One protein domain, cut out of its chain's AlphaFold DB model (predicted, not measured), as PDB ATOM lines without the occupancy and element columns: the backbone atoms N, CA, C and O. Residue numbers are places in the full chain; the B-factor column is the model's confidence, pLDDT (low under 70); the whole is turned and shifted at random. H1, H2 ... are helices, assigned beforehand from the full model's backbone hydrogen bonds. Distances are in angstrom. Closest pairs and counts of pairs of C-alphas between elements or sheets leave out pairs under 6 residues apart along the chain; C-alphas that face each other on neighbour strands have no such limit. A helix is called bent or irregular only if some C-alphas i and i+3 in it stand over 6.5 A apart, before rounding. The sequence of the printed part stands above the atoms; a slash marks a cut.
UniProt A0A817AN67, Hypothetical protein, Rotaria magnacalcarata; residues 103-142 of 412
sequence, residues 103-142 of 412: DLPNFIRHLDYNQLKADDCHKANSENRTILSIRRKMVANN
ATOM      1  N   ASP A 103     335.245 408.731 491.777       57.38
ATOM      2  CA  ASP A 103     334.450 409.539 490.830       57.38
ATOM      3  C   ASP A 103     334.662 411.061 490.964       57.38
ATOM      4  O   ASP A 103     334.239 411.849 490.105       57.38
ATOM      5  N   LEU A 104     335.408 411.497 491.983       48.78
ATOM      6  CA  LEU A 104     335.748 412.901 492.234       48.78
ATOM      7  C   LEU A 104     336.381 413.625 491.017       48.78
ATOM      8  O   LEU A 104     336.027 414.779 490.762       48.78
ATOM      9  N   PRO A 105     337.260 413.001 490.201       54.56
ATOM     10  CA  PRO A 105     337.824 413.652 489.015       54.56
ATOM     11  C   PRO A 105     336.804 413.925 487.899       54.56
ATOM     12  O   PRO A 105     336.989 414.868 487.124       54.56
ATOM     13  N   ASN A 106     335.737 413.124 487.796       55.06
ATOM     14  CA  ASN A 106     334.656 413.331 486.826       55.06
ATOM     15  C   ASN A 106     333.659 414.382 487.327       55.06
ATOM     16  O   ASN A 106     333.228 415.232 486.548       55.06
ATOM     17  N   PHE A 107     333.384 414.394 488.632       53.09
ATOM     18  CA  PHE A 107     332.575 415.422 489.286       53.09
ATOM     19  C   PHE A 107     333.228 416.815 489.188       53.09
ATOM     20  O   PHE A 107     332.591 417.764 488.741       53.09
ATOM     21  N   ILE A 108     334.539 416.923 489.452       52.72
ATOM     22  CA  ILE A 108     335.324 418.164 489.274       52.72
ATOM     23  C   ILE A 108     335.440 418.572 487.791       52.72
ATOM     24  O   ILE A 108     335.584 419.750 487.481       52.72
ATOM     25  N   ARG A 109     335.359 417.626 486.845       51.31
ATOM     26  CA  ARG A 109     335.314 417.929 485.399       51.31
ATOM     27  C   ARG A 109     333.954 418.445 484.924       51.31
ATOM     28  O   ARG A 109     333.906 419.101 483.881       51.31
ATOM     29  N   HIS A 110     332.874 418.123 485.629       49.94
ATOM     30  CA  HIS A 110     331.518 418.585 485.321       49.94
ATOM     31  C   HIS A 110     331.111 419.835 486.099       49.94
ATOM     32  O   HIS A 110     330.330 420.624 485.571       49.94
ATOM     33  N   LEU A 111     331.708 420.077 487.267       47.59
ATOM     34  CA  LEU A 111     331.683 421.379 487.918       47.59
ATOM     35  C   LEU A 111     332.557 422.369 487.126       47.59
ATOM     36  O   LEU A 111     333.785 422.334 487.129       47.59
ATOM     37  N   ASP A 112     331.866 423.254 486.418       54.38
ATOM     38  CA  ASP A 112     332.313 424.575 485.978       54.38
ATOM     39  C   ASP A 112     333.309 424.752 484.822       54.38
ATOM     40  O   ASP A 112     333.452 425.875 484.354       54.38
ATOM     41  N   TYR A 113     333.938 423.736 484.220       45.84
ATOM     42  CA  TYR A 113     334.845 424.036 483.081       45.84
ATOM     43  C   TYR A 113     334.116 424.400 481.766       45.84
ATOM     44  O   TYR A 113     334.656 425.121 480.921       45.84
ATOM     45  N   ASN A 114     332.888 423.904 481.575       50.91
ATOM     46  CA  ASN A 114     332.067 424.198 480.392       50.91
ATOM     47  C   ASN A 114     331.143 425.410 480.596       50.91
ATOM     48  O   ASN A 114     330.904 426.125 479.627       50.91
ATOM     49  N   GLN A 115     330.671 425.663 481.823       51.12
ATOM     50  CA  GLN A 115     329.882 426.854 482.167       51.12
ATOM     51  C   GLN A 115     330.754 428.113 482.205       51.12
ATOM     52  O   GLN A 115     330.419 429.055 481.501       51.12
ATOM     53  N   LEU A 116     331.948 428.087 482.821       50.22
ATOM     54  CA  LEU A 116     332.900 429.212 482.749       50.22
ATOM     55  C   LEU A 116     333.255 429.587 481.297       50.22
ATOM     56  O   LEU A 116     333.272 430.761 480.942       50.22
ATOM     57  N   LYS A 117     333.457 428.600 480.410       60.50
ATOM     58  CA  LYS A 117     333.681 428.852 478.972       60.50
ATOM     59  C   LYS A 117     332.441 429.360 478.237       60.50
ATOM     60  O   LYS A 117     332.585 430.136 477.291       60.50
ATOM     61  N   ALA A 118     331.253 428.880 478.599       61.25
ATOM     62  CA  ALA A 118     330.004 429.323 477.995       61.25
ATOM     63  C   ALA A 118     329.685 430.761 478.413       61.25
ATOM     64  O   ALA A 118     329.381 431.570 477.545       61.25
ATOM     65  N   ASP A 119     329.858 431.103 479.687       65.94
ATOM     66  CA  ASP A 119     329.641 432.444 480.230       65.94
ATOM     67  C   ASP A 119     330.665 433.443 479.693       65.94
ATOM     68  O   ASP A 119     330.285 434.529 479.254       65.94
ATOM     69  N   ASP A 120     331.939 433.054 479.589       71.94
ATOM     70  CA  ASP A 120     332.965 433.856 478.915       71.94
ATOM     71  C   ASP A 120     332.637 434.061 477.427       71.94
ATOM     72  O   ASP A 120     332.809 435.155 476.886       71.94
ATOM     73  N   CYS A 121     332.110 433.035 476.750       73.12
ATOM     74  CA  CYS A 121     331.668 433.129 475.357       73.12
ATOM     75  C   CYS A 121     330.422 434.018 475.212       73.12
ATOM     76  O   CYS A 121     330.349 434.848 474.305       73.12
ATOM     77  N   HIS A 122     329.443 433.894 476.108       75.44
ATOM     78  CA  HIS A 122     328.243 434.725 476.140       75.44
ATOM     79  C   HIS A 122     328.593 436.184 476.422       75.44
ATOM     80  O   HIS A 122     328.106 437.073 475.717       75.44
ATOM     81  N   LYS A 123     329.499 436.433 477.371       78.31
ATOM     82  CA  LYS A 123     330.043 437.755 477.672       78.31
ATOM     83  C   LYS A 123     330.791 438.334 476.473       78.31
ATOM     84  O   LYS A 123     330.444 439.428 476.035       78.31
ATOM     85  N   ALA A 124     331.708 437.585 475.861       74.62
ATOM     86  CA  ALA A 124     332.428 438.016 474.661       74.62
ATOM     87  C   ALA A 124     331.480 438.313 473.486       74.62
ATOM     88  O   ALA A 124     331.654 439.296 472.763       74.62
ATOM     89  N   ASN A 125     330.432 437.506 473.304       79.31
ATOM     90  CA  ASN A 125     329.414 437.734 472.281       79.31
ATOM     91  C   ASN A 125     328.576 438.987 472.572       79.31
ATOM     92  O   ASN A 125     328.265 439.743 471.647       79.31
ATOM     93  N   SER A 126     328.223 439.230 473.834       81.19
ATOM     94  CA  SER A 126     327.516 440.439 474.271       81.19
ATOM     95  C   SER A 126     328.370 441.699 474.077       81.19
ATOM     96  O   SER A 126     327.912 442.692 473.502       81.19
ATOM     97  N   GLU A 127     329.649 441.637 474.450       78.81
ATOM     98  CA  GLU A 127     330.629 442.702 474.224       78.81
ATOM     99  C   GLU A 127     330.814 442.975 472.726       78.81
ATOM    100  O   GLU A 127     330.748 444.125 472.295       78.81
ATOM    101  N   ASN A 128     330.940 441.933 471.899       77.81
ATOM    102  CA  ASN A 128     331.052 442.079 470.449       77.81
ATOM    103  C   ASN A 128     329.789 442.722 469.844       77.81
ATOM    104  O   ASN A 128     329.883 443.670 469.061       77.81
ATOM    105  N   ARG A 129     328.587 442.295 470.260       80.69
ATOM    106  CA  ARG A 129     327.321 442.941 469.856       80.69
ATOM    107  C   ARG A 129     327.294 444.420 470.241       80.69
ATOM    108  O   ARG A 129     326.864 445.250 469.435       80.69
ATOM    109  N   THR A 130     327.792 444.748 471.430       80.50
ATOM    110  CA  THR A 130     327.895 446.126 471.925       80.50
ATOM    111  C   THR A 130     328.865 446.946 471.074       80.50
ATOM    112  O   THR A 130     328.490 448.010 470.581       80.50
ATOM    113  N   ILE A 131     330.066 446.432 470.795       82.81
ATOM    114  CA  ILE A 131     331.062 447.080 469.926       82.81
ATOM    115  C   ILE A 131     330.492 447.310 468.520       82.81
ATOM    116  O   ILE A 131     330.631 448.402 467.965       82.81
ATOM    117  N   LEU A 132     329.805 446.321 467.943       82.75
ATOM    118  CA  LEU A 132     329.165 446.447 466.630       82.75
ATOM    119  C   LEU A 132     328.025 447.473 466.630       82.75
ATOM    120  O   LEU A 132     327.830 448.172 465.634       82.75
ATOM    121  N   SER A 133     327.264 447.577 467.721       84.31
ATOM    122  CA  SER A 133     326.230 448.604 467.898       84.31
ATOM    123  C   SER A 133     326.844 450.005 467.966       84.31
ATOM    124  O   SER A 133     326.405 450.906 467.248       84.31
ATOM    125  N   ILE A 134     327.922 450.174 468.742       84.31
ATOM    126  CA  ILE A 134     328.678 451.430 468.826       84.31
ATOM    127  C   ILE A 134     329.219 451.815 467.445       84.31
ATOM    128  O   ILE A 134     328.987 452.935 466.999       84.31
ATOM    129  N   ARG A 135     329.857 450.885 466.720       83.81
ATOM    130  CA  ARG A 135     330.368 451.133 465.359       83.81
ATOM    131  C   ARG A 135     329.263 451.567 464.399       83.81
ATOM    132  O   ARG A 135     329.446 452.537 463.671       83.81
ATOM    133  N   ARG A 136     328.103 450.900 464.423       86.25
ATOM    134  CA  ARG A 136     326.946 451.282 463.596       86.25
ATOM    135  C   ARG A 136     326.457 452.690 463.920       86.25
ATOM    136  O   ARG A 136     326.259 453.479 463.001       86.25
ATOM    137  N   LYS A 137     326.323 453.030 465.206       87.88
ATOM    138  CA  LYS A 137     325.957 454.389 465.638       87.88
ATOM    139  C   LYS A 137     326.997 455.416 465.201       87.88
ATOM    140  O   LYS A 137     326.621 456.479 464.723       87.88
ATOM    141  N   MET A 138     328.283 455.108 465.322       88.44
ATOM    142  CA  MET A 138     329.348 456.003 464.877       88.44
ATOM    143  C   MET A 138     329.283 456.275 463.374       88.44
ATOM    144  O   MET A 138     329.350 457.430 462.971       88.44
ATOM    145  N   VAL A 139     329.103 455.237 462.551       88.56
ATOM    146  CA  VAL A 139     328.960 455.392 461.094       88.56
ATOM    147  C   VAL A 139     327.712 456.207 460.755       88.56
ATOM    148  O   VAL A 139     327.804 457.156 459.983       88.56
ATOM    149  N   ALA A 140     326.569 455.890 461.372       90.19
ATOM    150  CA  ALA A 140     325.307 456.594 461.137       90.19
ATOM    151  C   ALA A 140     325.374 458.087 461.502       90.19
ATOM    152  O   ALA A 140     324.757 458.907 460.831       90.19
ATOM    153  N   ASN A 141     326.145 458.439 462.534       91.69
ATOM    154  CA  ASN A 141     326.334 459.821 462.981       91.69
ATOM    155  C   ASN A 141     327.587 460.489 462.391       91.69
ATOM    156  O   ASN A 141     327.968 461.567 462.839       91.69
ATOM    157  N   ASN A 142     328.249 459.858 461.414       93.44
ATOM    158  CA  ASN A 142     329.480 460.355 460.798       93.44
ATOM    159  C   ASN A 142     330.569 460.740 461.822       93.44
ATOM    160  O   ASN A 142     331.201 461.792 461.731       93.44
TER     161      ASN A 142
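Overview. This is residues 103 to 142 of the 412 residues of the protein "Hypothetical protein" of Rotaria magnacalcarata (UniProt A0A817AN67). What shape do these atoms make? A single thin rod: the short helix H1 and then the long helix H2 follow each other nearly end to end, with a tight link between them and nothing folding back beside either. How large and how regular is it? The printed part has 40 residues, 35 of them in the two named helices, with no named strand, and its class is all helix. It is extended, with a radius of gyration of the C-alphas of 17.6 A and spans of 59 by 6 by 5 A.

Along the chain. Where does the first helix lie? H1 is residues 104 to 110, from C-alpha 104 at (335.748, 412.901, 492.234) to C-alpha 110 at (331.518, 418.585, 485.321), 9.9 A away. Where is the second? H2 is residues 113 to 140, from C-alpha 113 at (334.845, 424.036, 483.081) to C-alpha 140 at (325.307, 456.594, 461.137), a length of 40.4 A.

Arrangement. How do H1 and H2 meet? They meet only through their link, the tight one of residues Leu 111 and Asp 112. Does any part come back near another? Residues 103 to 142 stand free: no C-alphas 8 or more residues apart along the chain are within 10 A of each other. What do the backbones show? Every O i to N i+4 pair in H1 is within hydrogen-bond range, and in H2 23 of 24 are; neither helix is bent.

Size, cuts and confidence. How far does it reach? The two C-alphas farthest apart are those of Asp 103 and Asn 142, at 59.2 A, the first and last printed residues. Is anything missing? The printed part has no cut. Where is confidence low? The mean pLDDT of the printed part is 70.2, and residues 103 to 119 are under 70; the mean is 52 in H1 and 75 in H2.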